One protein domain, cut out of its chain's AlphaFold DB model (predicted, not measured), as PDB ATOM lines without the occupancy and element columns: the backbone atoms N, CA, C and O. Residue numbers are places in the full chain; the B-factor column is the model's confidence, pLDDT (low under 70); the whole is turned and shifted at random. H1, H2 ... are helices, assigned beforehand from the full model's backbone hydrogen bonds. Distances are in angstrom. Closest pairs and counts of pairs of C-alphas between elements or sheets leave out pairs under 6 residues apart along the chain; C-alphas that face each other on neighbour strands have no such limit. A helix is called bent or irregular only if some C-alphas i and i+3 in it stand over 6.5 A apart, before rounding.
ATOM      1  N   ASP A 462     155.169 219.441 294.607       65.81
ATOM      2  CA  ASP A 462     155.511 220.057 293.315       65.81
ATOM      3  C   ASP A 462     156.134 219.071 292.311       65.81
ATOM      4  O   ASP A 462     157.080 219.394 291.583       65.81
ATOM      5  N   SER A 463     155.614 217.835 292.267       61.78
ATOM      6  CA  SER A 463     156.097 216.715 291.433       61.78
ATOM      7  C   SER A 463     157.557 216.298 291.685       61.78
ATOM      8  O   SER A 463     158.162 215.610 290.864       61.78
ATOM      9  N   GLY A 464     158.143 216.724 292.807       69.69
ATOM     10  CA  GLY A 464     159.525 216.425 293.175       69.69
ATOM     11  C   GLY A 464     160.580 217.088 292.294       69.69
ATOM     12  O   GLY A 464     161.712 216.606 292.248       69.69
ATOM     13  N   LYS A 465     160.250 218.189 291.602       72.25
ATOM     14  CA  LYS A 465     161.172 218.895 290.687       72.25
ATOM     15  C   LYS A 465     162.495 219.273 291.352       72.25
ATOM     16  O   LYS A 465     163.561 219.011 290.794       72.25
ATOM     17  N   ASP A 466     162.436 219.828 292.558       73.06
ATOM     18  CA  ASP A 466     163.630 220.246 293.300       73.06
ATOM     19  C   ASP A 466     164.510 219.054 293.690       73.06
ATOM     20  O   ASP A 466     165.739 219.110 293.585       73.06
ATOM     21  N   PHE A 467     163.883 217.938 294.070       81.38
ATOM     22  CA  PHE A 467     164.583 216.697 294.381       81.38
ATOM     23  C   PHE A 467     165.209 216.072 293.128       81.38
ATOM     24  O   PHE A 467     166.376 215.686 293.156       81.38
ATOM     25  N   GLN A 468     164.483 216.024 292.008       78.62
ATOM     26  CA  GLN A 468     164.984 215.500 290.733       78.62
ATOM     27  C   GLN A 468     166.166 216.316 290.200       78.62
ATOM     28  O   GLN A 468     167.148 215.737 289.732       78.62
ATOM     29  N   LEU A 469     166.124 217.648 290.314       81.81
ATOM     30  CA  LEU A 469     167.245 218.521 289.947       81.81
ATOM     31  C   LEU A 469     168.485 218.243 290.804       81.81
ATOM     32  O   LEU A 469     169.602 218.153 290.278       81.81
ATOM     33  N   LEU A 470     168.301 218.073 292.116       82.38
ATOM     34  CA  LEU A 470     169.381 217.733 293.042       82.38
ATOM     35  C   LEU A 470     169.951 216.330 292.755       82.38
ATOM     36  O   LEU A 470     171.169 216.163 292.689       82.38
ATOM     37  N   HIS A 471     169.084 215.347 292.503       83.50
ATOM     38  CA  HIS A 471     169.454 213.971 292.163       83.50
ATOM     39  C   HIS A 471     170.206 213.887 290.833       83.50
ATOM     40  O   HIS A 471     171.283 213.294 290.771       83.50
ATOM     41  N   HIS A 472     169.731 214.573 289.794       83.69
ATOM     42  CA  HIS A 472     170.418 214.630 288.506       83.69
ATOM     43  C   HIS A 472     171.807 215.275 288.625       83.69
ATOM     44  O   HIS A 472     172.785 214.805 288.033       83.69
ATOM     45  N   ARG A 473     171.926 216.342 289.427       85.25
ATOM     46  CA  ARG A 473     173.218 216.978 289.713       85.25
ATOM     47  C   ARG A 473     174.178 216.010 290.408       85.25
ATOM     48  O   ARG A 473     175.347 215.962 290.026       85.25
ATOM     49  N   TYR A 474     173.691 215.234 291.372       86.56
ATOM     50  CA  TYR A 474     174.465 214.204 292.059       86.56
ATOM     51  C   TYR A 474     174.946 213.105 291.111       86.56
ATOM     52  O   TYR A 474     176.148 212.848 291.044       86.56
ATOM     53  N   GLU A 475     174.061 212.533 290.290       84.19
ATOM     54  CA  GLU A 475     174.454 211.517 289.307       84.19
ATOM     55  C   GLU A 475     175.515 212.039 288.332       84.19
ATOM     56  O   GLU A 475     176.494 211.347 288.030       84.19
ATOM     57  N   LYS A 476     175.353 213.277 287.850       87.94
ATOM     58  CA  LYS A 476     176.304 213.913 286.931       87.94
ATOM     59  C   LYS A 476     177.676 214.100 287.579       87.94
ATOM     60  O   LYS A 476     178.690 213.864 286.919       87.94
ATOM     61  N   LEU A 477     177.720 214.499 288.850       86.81
ATOM     62  CA  LEU A 477     178.963 214.631 289.611       86.81
ATOM     63  C   LEU A 477     179.623 213.270 289.848       86.81
ATOM     64  O   LEU A 477     180.808 213.133 289.555       86.81
ATOM     65  N   CYS A 478     178.867 212.246 290.250       85.12
ATOM     66  CA  CYS A 478     179.376 210.882 290.424       85.12
ATOM     67  C   CYS A 478     179.968 210.312 289.126       85.12
ATOM     68  O   CYS A 478     181.074 209.770 289.133       85.12
ATOM     69  N   ARG A 479     179.285 210.485 287.983       85.06
ATOM     70  CA  ARG A 479     179.804 210.064 286.667       85.06
ATOM     71  C   ARG A 479     181.086 210.813 286.300       85.06
ATOM     72  O   ARG A 479     182.039 210.190 285.841       85.06
ATOM     73  N   LYS A 480     181.122 212.131 286.530       86.69
ATOM     74  CA  LYS A 480     182.291 212.977 286.249       86.69
ATOM     75  C   LYS A 480     183.491 212.622 287.132       86.69
ATOM     76  O   LYS A 480     184.614 212.603 286.645       86.69
ATOM     77  N   ILE A 481     183.263 212.320 288.407       86.38
ATOM     78  CA  ILE A 481     184.306 211.859 289.327       86.38
ATOM     79  C   ILE A 481     184.811 210.486 288.890       86.38
ATOM     80  O   ILE A 481     186.016 210.302 288.832       86.38
ATOM     81  N   LYS A 482     183.930 209.557 288.494       86.38
ATOM     82  CA  LYS A 482     184.327 208.218 288.026       86.38
ATOM     83  C   LYS A 482     185.197 208.251 286.764       86.38
ATOM     84  O   LYS A 482     186.126 207.458 286.644       86.38
ATOM     85  N   THR A 483     184.911 209.134 285.805       84.19
ATOM     86  CA  THR A 483     185.748 209.268 284.597       84.19
ATOM     87  C   THR A 483     187.081 209.934 284.907       84.19
ATOM     88  O   THR A 483     188.118 209.507 284.407       84.19
ATOM     89  N   LEU A 484     187.072 210.962 285.754       83.75
ATOM     90  CA  LEU A 484     188.290 211.652 286.154       83.75
ATOM     91  C   LEU A 484     189.172 210.778 287.066       83.75
ATOM     92  O   LEU A 484     190.380 210.791 286.865       83.75
ATOM     93  N   SER A 485     188.601 209.952 287.955       80.44
ATOM     94  CA  SER A 485     189.335 209.045 288.858       80.44
ATOM     95  C   SER A 485     190.154 207.995 288.103       80.44
ATOM     96  O   SER A 485     191.235 207.612 288.538       80.44
ATOM     97  N   GLN A 486     189.681 207.539 286.936       81.69
ATOM     98  CA  GLN A 486     190.438 206.618 286.075       81.69
ATOM     99  C   GLN A 486     191.742 207.243 285.563       81.69
ATOM    100  O   GLN A 486     192.739 206.545 285.394       81.69
ATOM    101  N   LEU A 487     191.753 208.563 285.355       77.19
ATOM    102  CA  LEU A 487     192.935 209.304 284.914       77.19
ATOM    103  C   LEU A 487     193.919 209.558 286.065       77.19
ATOM    104  O   LEU A 487     195.066 209.937 285.823       77.19
ATOM    105  N   GLU A 488     193.512 209.316 287.312       75.56
ATOM    106  CA  GLU A 488     194.347 209.567 288.488       75.56
ATOM    107  C   GLU A 488     195.385 208.485 288.744       75.56
ATOM    108  O   GLU A 488     196.388 208.742 289.404       75.56
ATOM    109  N   VAL A 489     195.225 207.313 288.119       76.69
ATOM    110  CA  VAL A 489     196.221 206.230 288.135       76.69
ATOM    111  C   VAL A 489     197.590 206.722 287.647       76.69
ATOM    112  O   VAL A 489     198.626 206.184 288.041       76.69
ATOM    113  N   HIS A 490     197.626 207.774 286.825       77.62
ATOM    114  CA  HIS A 490     198.860 208.375 286.325       77.62
ATOM    115  C   HIS A 490     199.639 209.186 287.373       77.62
ATOM    116  O   HIS A 490     200.823 209.458 287.150       77.62
ATOM    117  N   TRP A 491     199.040 209.537 288.515       79.88
ATOM    118  CA  TRP A 491     199.733 210.188 289.627       79.88
ATOM    119  C   TRP A 491     200.359 209.143 290.560       79.88
ATOM    120  O   TRP A 491     199.764 208.124 290.898       79.88
ATOM    121  N   LYS A 492     201.616 209.377 290.935       78.50
ATOM    122  CA  LYS A 492     202.374 208.583 291.907       78.50
ATOM    123  C   LYS A 492     202.217 209.151 293.315       78.50
ATOM    124  O   LYS A 492     202.061 208.386 294.258       78.50
ATOM    125  N   ILE A 493     202.287 210.476 293.422       79.31
ATOM    126  CA  ILE A 493     201.970 211.250 294.621       79.31
ATOM    127  C   ILE A 493     200.865 212.200 294.195       79.31
ATOM    128  O   ILE A 493     201.007 212.886 293.185       79.31
ATOM    129  N   GLU A 494     199.765 212.182 294.930       80.94
ATOM    130  CA  GLU A 494     198.567 212.950 294.629       80.94
ATOM    131  C   GLU A 494     198.720 214.398 295.109       80.94
ATOM    132  O   GLU A 494     198.708 214.628 296.317       80.94
ATOM    133  N   PRO A 495     198.872 215.378 294.199       79.25
ATOM    134  CA  PRO A 495     199.119 216.753 294.606       79.25
ATOM    135  C   PRO A 495     197.843 217.429 295.124       79.25
ATOM    136  O   PRO A 495     196.748 217.232 294.575       79.25
ATOM    137  N   THR A 496     197.995 218.267 296.150       81.00
ATOM    138  CA  THR A 496     196.930 219.152 296.657       81.00
ATOM    139  C   THR A 496     196.704 220.352 295.726       81.00
ATOM    140  O   THR A 496     197.463 220.577 294.781       81.00
ATOM    141  N   ILE A 497     195.647 221.142 295.958       78.38
ATOM    142  CA  ILE A 497     195.337 222.324 295.128       78.38
ATOM    143  C   ILE A 497     196.511 223.318 295.115       78.38
ATOM    144  O   ILE A 497     196.885 223.793 294.040       78.38
ATOM    145  N   ASP A 498     197.138 223.554 296.269       79.56
ATOM    146  CA  ASP A 498     198.274 224.472 296.405       79.56
ATOM    147  C   ASP A 498     199.525 223.945 295.687       79.56
ATOM    148  O   ASP A 498     200.234 224.687 295.000       79.56
ATOM    149  N   GLU A 499     199.775 222.635 295.769       80.12
ATOM    150  CA  GLU A 499     200.874 221.987 295.048       80.12
ATOM    151  C   GLU A 499     200.657 222.012 293.529       80.12
ATOM    152  O   GLU A 499     201.604 222.230 292.771       80.12
ATOM    153  N   LEU A 500     199.412 221.860 293.064       82.00
ATOM    154  CA  LEU A 500     199.053 222.006 291.650       82.00
ATOM    155  C   LEU A 500     199.306 223.431 291.139       82.00
ATOM    156  O   LEU A 500     199.769 223.583 290.009       82.00
ATOM    157  N   ASP A 501     199.057 224.465 291.950       79.06
ATOM    158  CA  ASP A 501     199.357 225.859 291.594       79.06
ATOM    159  C   ASP A 501     200.860 226.119 291.459       79.06
ATOM    160  O   ASP A 501     201.307 226.820 290.541       79.06
ATOM    161  N   ILE A 502     201.661 225.520 292.342       79.06
ATOM    162  CA  ILE A 502     203.123 225.568 292.249       79.06
ATOM    163  C   ILE A 502     203.585 224.862 290.967       79.06
ATOM    164  O   ILE A 502     204.366 225.432 290.197       79.06
ATOM    165  N   LEU A 503     203.068 223.660 290.689       76.69
ATOM    166  CA  LEU A 503     203.402 222.882 289.492       76.69
ATOM    167  C   LEU A 503     202.996 223.603 288.195       76.69
ATOM    168  O   LEU A 503     203.777 223.630 287.239       76.69
ATOM    169  N   GLU A 504     201.829 224.252 288.154       80.06
ATOM    170  CA  GLU A 504     201.372 225.023 286.990       80.06
ATOM    171  C   GLU A 504     202.289 226.229 286.726       80.06
ATOM    172  O   GLU A 504     202.789 226.402 285.607       80.06
ATOM    173  N   LYS A 505     202.609 227.014 287.767       78.56
ATOM    174  CA  LYS A 505     203.545 228.150 287.673       78.56
ATOM    175  C   LYS A 505     204.939 227.709 287.231       78.56
ATOM    176  O   LYS A 505     205.595 228.406 286.448       78.56
ATOM    177  N   MET A 506     205.399 226.547 287.698       70.75
ATOM    178  CA  MET A 506     206.678 225.971 287.283       70.75
ATOM    179  C   MET A 506     206.693 225.628 285.796       70.75
ATOM    180  O   MET A 506     207.708 225.889 285.152       70.75
ATOM    181  N   TYR A 507     205.600 225.105 285.235       72.06
ATOM    182  CA  TYR A 507     205.504 224.704 283.826       72.06
ATOM    183  C   TYR A 507     205.174 225.852 282.850       72.06
ATOM    184  O   TYR A 507     205.449 225.712 281.658       72.06
ATOM    185  N   GLN A 508     204.698 227.009 283.332       69.56
ATOM    186  CA  GLN A 508     204.388 228.187 282.500       69.56
ATOM    187  C   GLN A 508     205.585 229.128 282.199       69.56
ATOM    188  O   GLN A 508     205.555 229.851 281.205       69.56
ATOM    189  N   LYS A 509     206.674 229.140 282.992       66.00
ATOM    190  CA  LYS A 509     207.831 230.057 282.767       66.00
ATOM    191  C   LYS A 509     208.686 229.697 281.517       66.00
ATOM    192  O   LYS A 509     208.805 228.519 281.172       66.00
ATOM    193  N   LYS A 510     209.323 230.684 280.854       57.56
ATOM    194  CA  LYS A 510     210.128 230.517 279.607       57.56
ATOM    195  C   LYS A 510     211.287 229.500 279.738       57.56
ATOM    196  O   LYS A 510     211.937 229.411 280.778       57.56
ATOM    197  N   LYS A 511     211.542 228.754 278.650       57.28
ATOM    198  CA  LYS A 511     212.519 227.651 278.541       57.28
ATOM    199  C   LYS A 511     213.968 228.159 278.680       57.28
ATOM    200  O   LYS A 511     214.464 228.829 277.784       57.28
ATOM    201  N   ARG A 512     214.659 227.805 279.769       57.38
ATOM    202  CA  ARG A 512     216.133 227.812 279.864       57.38
ATOM    203  C   ARG A 512     216.591 226.355 279.999       57.38
ATOM    204  O   ARG A 512     215.874 225.553 280.590       57.38
ATOM    205  N   ALA A 513     217.752 225.990 279.453       57.78
ATOM    206  CA  ALA A 513     218.198 224.590 279.421       57.78
ATOM    207  C   ALA A 513     218.273 223.944 280.825       57.78
ATOM    208  O   ALA A 513     217.853 222.802 281.001       57.78
ATOM    209  N   SER A 514     218.684 224.704 281.847       57.25
ATOM    210  CA  SER A 514     218.762 224.239 283.240       57.25
ATOM    211  C   SER A 514     217.401 224.005 283.913       57.25
ATOM    212  O   SER A 514     217.292 223.153 284.794       57.25
ATOM    213  N   THR A 515     216.329 224.691 283.491       61.81
ATOM    214  CA  THR A 515     214.986 224.504 284.074       61.81
ATOM    215  C   THR A 515     214.237 223.305 283.492       61.81
ATOM    216  O   THR A 515     213.285 222.838 284.113       61.81
ATOM    217  N   LEU A 516     214.664 222.762 282.346       61.81
ATOM    218  CA  LEU A 516     214.051 221.576 281.732       61.81
ATOM    219  C   LEU A 516     214.359 220.289 282.511       61.81
ATOM    220  O   LEU A 516     213.454 219.491 282.740       61.81
ATOM    221  N   ILE A 517     215.605 220.125 282.968       65.75
ATOM    222  CA  ILE A 517     216.036 218.957 283.753       65.75
ATOM    223  C   ILE A 517     215.349 218.959 285.121       65.75
ATOM    224  O   ILE A 517     214.791 217.943 285.534       65.75
ATOM    225  N   LEU A 518     215.318 220.120 285.791       66.81
ATOM    226  CA  LEU A 518     214.659 220.264 287.088       66.81
ATOM    227  C   LEU A 518     213.161 219.942 286.979       66.81
ATOM    228  O   LEU A 518     212.679 219.102 287.728       66.81
ATOM    229  N   ARG A 519     212.453 220.508 285.983       71.31
ATOM    230  CA  ARG A 519     211.034 220.207 285.701       71.31
ATOM    231  C   ARG A 519     210.785 218.719 285.491       71.31
ATOM    232  O   ARG A 519     209.838 218.179 286.051       71.31
ATOM    233  N   TRP A 520     211.637 218.059 284.710       69.69
ATOM    234  CA  TRP A 520     211.503 216.636 284.419       69.69
ATOM    235  C   TRP A 520     211.637 215.766 285.678       69.69
ATOM    236  O   TRP A 520     210.817 214.872 285.893       69.69
ATOM    237  N   TRP A 521     212.595 216.073 286.560       71.62
ATOM    238  CA  TRP A 521     212.740 215.398 287.856       71.62
ATOM    239  C   TRP A 521     211.569 215.678 288.803       71.62
ATOM    240  O   TRP A 521     211.038 214.745 289.409       71.62
ATOM    241  N   THR A 522     211.116 216.933 288.902       72.69
ATOM    242  CA  THR A 522     209.957 217.284 289.739       72.69
ATOM    243  C   THR A 522     208.693 216.584 289.239       72.69
ATOM    244  O   THR A 522     207.936 216.039 290.032       72.69
ATOM    245  N   TRP A 523     208.485 216.503 287.927       77.88
ATOM    246  CA  TRP A 523     207.308 215.861 287.339       77.88
ATOM    247  C   TRP A 523     207.302 214.341 287.472       77.88
ATOM    248  O   TRP A 523     206.251 213.759 287.743       77.88
ATOM    249  N   ARG A 524     208.468 213.688 287.383       76.50
ATOM    250  CA  ARG A 524     208.616 212.253 287.696       76.50
ATOM    251  C   ARG A 524     208.395 211.932 289.172       76.50
ATOM    252  O   ARG A 524     208.073 210.791 289.495       76.50
ATOM    253  N   LYS A 525     208.553 212.911 290.069       78.56
ATOM    254  CA  LYS A 525     208.210 212.738 291.488       78.56
ATOM    255  C   LYS A 525     206.701 212.554 291.666       78.56
ATOM    256  O   LYS A 525     206.286 211.678 292.418       78.56
ATOM    257  N   PHE A 526     205.902 213.337 290.939       75.38
ATOM    258  CA  PHE A 526     204.444 213.323 291.051       75.38
ATOM    259  C   PHE A 526     203.753 212.340 290.103       75.38
ATOM    260  O   PHE A 526     202.690 211.842 290.453       75.38
ATOM    261  N   THR A 527     204.319 212.007 288.938       77.06
ATOM    262  CA  THR A 527     203.641 211.176 287.922       77.06
ATOM    263  C   THR A 527     204.323 209.836 287.659       77.06
ATOM    264  O   THR A 527     205.547 209.739 287.586       77.06
ATOM    265  N   ARG A 528     203.510 208.789 287.470       77.81
ATOM    266  CA  ARG A 528     203.942 207.465 286.989       77.81
ATOM    267  C   ARG A 528     204.253 207.490 285.488       77.81
ATOM    268  O   ARG A 528     205.153 206.790 285.037       77.81
ATOM    269  N   THR A 529     203.553 208.336 284.730       77.19
ATOM    270  CA  THR A 529     203.640 208.406 283.265       77.19
ATOM    271  C   THR A 529     204.213 209.753 282.816       77.19
ATOM    272  O   THR A 529     203.488 210.677 282.451       77.19
ATOM    273  N   SER A 530     205.542 209.883 282.814       64.75
ATOM    274  CA  SER A 530     206.218 211.166 282.544       64.75
ATOM    275  C   SER A 530     206.110 211.675 281.098       64.75
ATOM    276  O   SER A 530     206.613 212.754 280.802       64.75
ATOM    277  N   GLN A 531     205.511 210.895 280.193       70.81
ATOM    278  CA  GLN A 531     205.327 211.228 278.773       70.81
ATOM    279  C   GLN A 531     204.066 212.073 278.509       70.81
ATOM    280  O   GLN A 531     203.951 212.688 277.452       70.81
ATOM    281  N   LEU A 532     203.118 212.119 279.453       74.88
ATOM    282  CA  LEU A 532     201.873 212.878 279.307       74.88
ATOM    283  C   LEU A 532     202.093 214.382 279.528       74.88
ATOM    284  O   LEU A 532     202.946 214.797 280.314       74.88
ATOM    285  N   ASN A 533     201.284 215.208 278.855       78.56
ATOM    286  CA  ASN A 533     201.363 216.665 278.964       78.56
ATOM    287  C   ASN A 533     201.042 217.134 280.393       78.56
ATOM    288  O   ASN A 533     199.917 216.982 280.872       78.56
ATOM    289  N   ALA A 534     202.027 217.753 281.045       77.31
ATOM    290  CA  ALA A 534     201.930 218.132 282.445       77.31
ATOM    291  C   ALA A 534     200.818 219.141 282.753       77.31
ATOM    292  O   ALA A 534     200.080 218.975 283.722       77.31
ATOM    293  N   LEU A 535     200.642 220.151 281.899       79.69
ATOM    294  CA  LEU A 535     199.623 221.186 282.099       79.69
ATOM    295  C   LEU A 535     198.202 220.627 281.952       79.69
ATOM    296  O   LEU A 535     197.296 221.052 282.664       79.69
ATOM    297  N   ASP A 536     198.005 219.663 281.053       80.88
ATOM    298  CA  ASP A 536     196.709 219.005 280.868       80.88
ATOM    299  C   ASP A 536     196.359 218.111 282.069       80.88
ATOM    300  O   ASP A 536     195.247 218.166 282.591       80.88
ATOM    301  N   GLN A 537     197.332 217.358 282.591       80.31
ATOM    302  CA  GLN A 537     197.134 216.524 283.782       80.31
ATOM    303  C   GLN A 537     196.843 217.360 285.037       80.31
ATOM    304  O   GLN A 537     195.940 217.023 285.803       80.31
ATOM    305  N   ILE A 538     197.535 218.491 285.214       81.88
ATOM    306  CA  ILE A 538     197.272 219.446 286.305       81.88
ATOM    307  C   ILE A 538     195.835 219.989 286.221       81.88
ATOM    308  O   ILE A 538     195.101 219.971 287.212       81.88
ATOM    309  N   LYS A 539     195.388 220.406 285.027       83.44
ATOM    310  CA  LYS A 539     194.006 220.867 284.802       83.44
ATOM    311  C   LYS A 539     192.978 219.768 285.088       83.44
ATOM    312  O   LYS A 539     191.947 220.038 285.709       83.44
ATOM    313  N   LYS A 540     193.254 218.526 284.684       83.50
ATOM    314  CA  LYS A 540     192.379 217.369 284.933       83.50
ATOM    315  C   LYS A 540     192.259 217.051 286.426       83.50
ATOM    316  O   LYS A 540     191.141 216.967 286.923       83.50
ATOM    317  N   ARG A 541     193.363 217.010 287.179       83.00
ATOM    318  CA  ARG A 541     193.321 216.806 288.642       83.00
ATOM    319  C   ARG A 541     192.615 217.958 289.366       83.00
ATOM    320  O   ARG A 541     191.793 217.721 290.245       83.00
ATOM    321  N   ARG A 542     192.828 219.211 288.947       84.50
ATOM    322  CA  ARG A 542     192.085 220.361 289.497       84.50
ATOM    323  C   ARG A 542     190.578 220.239 289.265       84.50
ATOM    324  O   ARG A 542     189.791 220.579 290.144       84.50
ATOM    325  N   THR A 543     190.156 219.780 288.087       84.25
ATOM    326  CA  THR A 543     188.724 219.579 287.814       84.25
ATOM    327  C   THR A 543     188.139 218.394 288.584       84.25
ATOM    328  O   THR A 543     186.952 218.447 288.903       84.25
ATOM    329  N   PHE A 544     188.947 217.387 288.933       86.88
ATOM    330  CA  PHE A 544     188.551 216.293 289.820       86.88
ATOM    331  C   PHE A 544     188.302 216.763 291.255       86.88
ATOM    332  O   PHE A 544     187.203 216.556 291.762       86.88
ATOM    333  N   LEU A 545     189.258 217.471 291.867       84.81
ATOM    334  CA  LEU A 545     189.118 217.981 293.241       84.81
ATOM    335  C   LEU A 545     187.904 218.914 293.366       84.81
ATOM    336  O   LEU A 545     187.044 218.711 294.214       84.81
ATOM    337  N   LYS A 546     187.726 219.837 292.407       86.38
ATOM    338  CA  LYS A 546     186.525 220.692 292.348       86.38
ATOM    339  C   LYS A 546     185.222 219.903 292.186       86.38
ATOM    340  O   LYS A 546     184.169 220.365 292.618       86.38
ATOM    341  N   ALA A 547     185.252 218.758 291.501       85.94
ATOM    342  CA  ALA A 547     184.079 217.901 291.370       85.94
ATOM    343  C   ALA A 547     183.779 217.156 292.679       85.94
ATOM    344  O   ALA A 547     182.602 217.025 293.010       85.94
ATOM    345  N   GLN A 548     184.805 216.731 293.427       86.19
ATOM    346  CA  GLN A 548     184.653 216.148 294.765       86.19
ATOM    347  C   GLN A 548     184.070 217.158 295.761       86.19
ATOM    348  O   GLN A 548     183.080 216.837 296.409       86.19
ATOM    349  N   ASP A 549     184.574 218.395 295.789       85.88
ATOM    350  CA  ASP A 549     184.014 219.467 296.631       85.88
ATOM    351  C   ASP A 549     182.557 219.788 296.255       85.88
ATOM    352  O   ASP A 549     181.691 220.026 297.093       85.88
ATOM    353  N   ALA A 550     182.236 219.766 294.959       86.94
ATOM    354  CA  ALA A 550     180.858 219.948 294.517       86.94
ATOM    355  C   ALA A 550     179.950 218.768 294.914       86.94
ATOM    356  O   ALA A 550     178.745 218.972 295.095       86.94
ATOM    357  N   LEU A 551     180.499 217.551 295.022       88.06
ATOM    358  CA  LEU A 551     179.772 216.361 295.461       88.06
ATOM    359  C   LEU A 551     179.507 216.401 296.967       88.06
ATOM    360  O   LEU A 551     178.379 216.117 297.364       88.06
ATOM    361  N   THR A 552     180.480 216.803 297.790       84.50
ATOM    362  CA  THR A 552     180.294 216.943 299.245       84.50
ATOM    363  C   THR A 552     179.206 217.965 299.562       84.50
ATOM    364  O   THR A 552     178.261 217.642 300.278       84.50
ATOM    365  N   VAL A 553     179.214 219.128 298.901       87.75
ATOM    366  CA  VAL A 553     178.129 220.126 299.010       87.75
ATOM    367  C   VAL A 553     176.771 219.556 298.568       87.75
ATOM    368  O   VAL A 553     175.724 219.914 299.111       87.75
ATOM    369  N   CYS A 554     176.749 218.679 297.561       84.75
ATOM    370  CA  CYS A 554     175.519 218.024 297.117       84.75
ATOM    371  C   CYS A 554     175.002 217.006 298.149       84.75
ATOM    372  O   CYS A 554     173.796 216.941 298.381       84.75
ATOM    373  N   LEU A 555     175.898 216.250 298.791       83.88
ATOM    374  CA  LEU A 555     175.577 215.294 299.857       83.88
ATOM    375  C   LEU A 555     175.080 215.994 301.126       83.88
ATOM    376  O   LEU A 555     174.085 215.570 301.708       83.88
ATOM    377  N   GLU A 556     175.681 217.120 301.510       83.56
ATOM    378  CA  GLU A 556     175.196 217.945 302.625       83.56
ATOM    379  C   GLU A 556     173.761 218.434 302.396       83.56
ATOM    380  O   GLU A 556     172.948 218.465 303.322       83.56
ATOM    381  N   LYS A 557     173.417 218.789 301.150       82.44
ATOM    382  CA  LYS A 557     172.040 219.152 300.788       82.44
ATOM    383  C   LYS A 557     171.079 217.973 300.925       82.44
ATOM    384  O   LYS A 557     169.975 218.180 301.413       82.44
ATOM    385  N   PHE A 558     171.488 216.756 300.561       83.00
ATOM    386  CA  PHE A 558     170.677 215.555 300.793       83.00
ATOM    387  C   PHE A 558     170.467 215.273 302.281       83.00
ATOM    388  O   PHE A 558     169.332 215.037 302.695       83.00
ATOM    389  N   HIS A 559     171.516 215.394 303.097       79.25
ATOM    390  CA  HIS A 559     171.411 215.219 304.545       79.25
ATOM    391  C   HIS A 559     170.473 216.243 305.195       79.25
ATOM    392  O   HIS A 559     169.640 215.861 306.015       79.25
ATOM    393  N   LYS A 560     170.523 217.519 304.781       78.06
ATOM    394  CA  LYS A 560     169.580 218.557 305.250       78.06
ATOM    395  C   LYS A 560     168.120 218.245 304.917       78.06
ATOM    396  O   LYS A 560     167.227 218.690 305.627       78.06
ATOM    397  N   ILE A 561     167.886 217.496 303.844       73.19
ATOM    398  CA  ILE A 561     166.558 217.118 303.351       73.19
ATOM    399  C   ILE A 561     166.096 215.773 303.963       73.19
ATOM    400  O   ILE A 561     164.979 215.337 303.716       73.19
ATOM    401  N   GLY A 562     166.899 215.142 304.831       71.06
ATOM    402  CA  GLY A 562     166.525 213.923 305.563       71.06
ATOM    403  C   GLY A 562     166.938 212.609 304.890       71.06
ATOM    404  O   GLY A 562     166.586 211.538 305.383       71.06
ATOM    405  N   VAL A 563     167.712 212.672 303.801       78.12
ATOM    406  CA  VAL A 563     168.331 211.504 303.157       78.12
ATOM    407  C   VAL A 563     169.614 211.153 303.911       78.12
ATOM    408  O   VAL A 563     170.567 211.935 303.921       78.12
ATOM    409  N   GLN A 564     169.643 209.993 304.566       73.25
ATOM    410  CA  GLN A 564     170.789 209.546 305.368       73.25
ATOM    411  C   GLN A 564     171.630 208.513 304.617       73.25
ATOM    412  O   GLN A 564     172.851 208.646 304.576       73.25
ATOM    413  N   ASP A 565     170.992 207.529 303.977       77.50
ATOM    414  CA  ASP A 565     171.663 206.545 303.122       77.50
ATOM    415  C   ASP A 565     171.354 206.856 301.657       77.50
ATOM    416  O   ASP A 565     170.321 206.468 301.107       77.50
ATOM    417  N   THR A 566     172.282 207.545 300.997       74.81
ATOM    418  CA  THR A 566     172.130 207.997 299.609       74.81
ATOM    419  C   THR A 566     171.925 206.839 298.620       74.81
ATOM    420  O   THR A 566     171.338 207.041 297.563       74.81
ATOM    421  N   ASN A 567     172.346 205.608 298.935       71.62
ATOM    422  CA  ASN A 567     172.170 204.462 298.033       71.62
ATOM    423  C   ASN A 567     170.797 203.791 298.159       71.62
ATOM    424  O   ASN A 567     170.314 203.213 297.178       71.62
ATOM    425  N   LYS A 568     170.181 203.831 299.347       76.44
ATOM    426  CA  LYS A 568     168.871 203.211 299.609       76.44
ATOM    427  C   LYS A 568     167.734 204.220 299.515       76.44
ATOM    428  O   LYS A 568     166.766 203.971 298.799       76.44
ATOM    429  N   ASP A 569     167.880 205.370 300.161       81.06
ATOM    430  CA  ASP A 569     166.833 206.389 300.249       81.06
ATOM    431  C   ASP A 569     166.518 206.988 298.873       81.06
ATOM    432  O   ASP A 569     165.350 207.127 298.524       81.06
ATOM    433  N   LEU A 570     167.532 207.258 298.036       79.81
ATOM    434  CA  LEU A 570     167.304 207.788 296.683       79.81
ATOM    435  C   LEU A 570     166.501 206.820 295.806       79.81
ATOM    436  O   LEU A 570     165.657 207.262 295.034       79.81
ATOM    437  N   LYS A 571     166.724 205.505 295.943       78.88
ATOM    438  CA  LYS A 571     165.972 204.490 295.188       78.88
ATOM    439  C   LYS A 571     164.516 204.420 295.634       78.88
ATOM    440  O   LYS A 571     163.636 204.269 294.793       78.88
ATOM    441  N   ILE A 572     164.272 204.538 296.939       80.75
ATOM    442  CA  ILE A 572     162.918 204.560 297.502       80.75
ATOM    443  C   ILE A 572     162.187 205.822 297.032       80.75
ATOM    444  O   ILE A 572     161.075 205.722 296.528       80.75
ATOM    445  N   ILE A 573     162.822 206.994 297.110       80.44
ATOM    446  CA  ILE A 573     162.210 208.261 296.685       80.44
ATOM    447  C   ILE A 573     161.955 208.282 295.168       80.44
ATOM    448  O   ILE A 573     160.887 208.713 294.742       80.44
ATOM    449  N   ASP A 574     162.883 207.776 294.347       77.50
ATOM    450  CA  ASP A 574     162.700 207.677 292.889       77.50
ATOM    451  C   ASP A 574     161.563 206.712 292.509       77.50
ATOM    452  O   ASP A 574     160.813 206.973 291.570       77.50
ATOM    453  N   LEU A 575     161.385 205.621 293.264       80.38
ATOM    454  CA  LEU A 575     160.244 204.722 293.090       80.38
ATOM    455  C   LEU A 575     158.928 205.437 293.420       80.38
ATOM    456  O   LEU A 575     158.010 205.405 292.606       80.38
ATOM    457  N   LEU A 576     158.863 206.137 294.556       81.75
ATOM    458  CA  LEU A 576     157.671 206.885 294.968       81.75
ATOM    459  C   LEU A 576     157.303 207.986 293.964       81.75
ATOM    460  O   LEU A 576     156.120 208.166 293.680       81.75
ATOM    461  N   LEU A 577     158.289 208.690 293.396       77.19
ATOM    462  CA  LEU A 577     158.066 209.708 292.361       77.19
ATOM    463  C   LEU A 577     157.499 209.130 291.062       77.19
ATOM    464  O   LEU A 577     156.777 209.825 290.353       77.19
ATOM    465  N   LYS A 578     157.819 207.874 290.737       76.44
ATOM    466  CA  LYS A 578     157.287 207.198 289.545       76.44
ATOM    467  C   LYS A 578     155.891 206.633 289.764       76.44
ATOM    468  O   LYS A 578     155.117 206.579 288.815       76.44
ATOM    469  N   THR A 579     155.585 206.171 290.975       76.81
ATOM    470  CA  THR A 579     154.332 205.457 291.261       76.81
ATOM    471  C   THR A 579     153.216 206.347 291.794       76.81
ATOM    472  O   THR A 579     152.064 205.932 291.763       76.81
ATOM    473  N   THR A 580     153.528 207.538 292.308       79.56
ATOM    474  CA  THR A 580     152.541 208.418 292.956       79.56
ATOM    475  C   THR A 580     151.997 209.458 291.983       79.56
ATOM    476  O   THR A 580     152.779 210.199 291.390       79.56
TER     477      THR A 580
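Overview. This is residues 462 to 580 of the 746 residues of an uncharacterized protein of uncultured Flavobacteriia bacterium (UniProt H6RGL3). Two long helices, H1 and H4, run side by side in opposite ways at a shallow slant and make the shaft of a slender rod, with H2 and H3 at one end and the short H5 at the other. Residues 509 to 514 stick out at the H2 and H3 end. The 119 printed residues hold five named helices, H1 to H5 in order, and no named strand, an all-helix domain. It is only just loose, close to extended, with a radius of gyration of the C-alphas of 20.1 A and spans of 69 by 20 by 18 A.

Along the chain. Find C-alpha 462 at (155.511, 220.057, 293.315); from there H1 runs through residues 462 to 490, 45.4 A. It is irregular, with C-alphas 463 and 466 8.5 A apart, and has a kink of 27 degrees near residue 469. Next come H2, residues 497 to 508, 16.6 A, and H3, residues 513 to 526, 21.2 A. H4, residues 534 to 560, covers 39.6 A from C-alpha 534 at (201.930, 218.132, 282.445). H5, residues 569 to 579, 15.4 A, ends at (154.332, 205.457, 291.261).

Arrangement. Look first at Leu 484 and Phe 544, the closest C-alphas of H1 and H4, 5.9 A apart; these helices touch at a shallow tilt of 33 degrees, only just short of steep, opposite ways. H4, with residues 534 to 545 alone, touches H2, closest at the C-alphas of Leu 500 and Ile 538, 6.2 A. H3 is close to H2 but not clearly touching, with the C-alphas of Tyr 507 and Arg 519 closest at 7.4 A. H1, with residues 463 to 471 alone, only just touches H5, with 3 pairs of C-alphas within 8 A, the closest being Gly 464 and Leu 577 at 6.9 A. In H2, H4 and H5 every O i to N i+4 pair is within hydrogen-bond range; H1 has 19 of 25 and H3 7 of 10.

Size, cuts and confidence. The C-alphas of Ala 513 and Thr 580, the two farthest apart, are 69.0 A from each other. The printed part has no cut, and no link is long. Confidence is under 70 at residues 462 to 464, 508 to 518, 520 and 530.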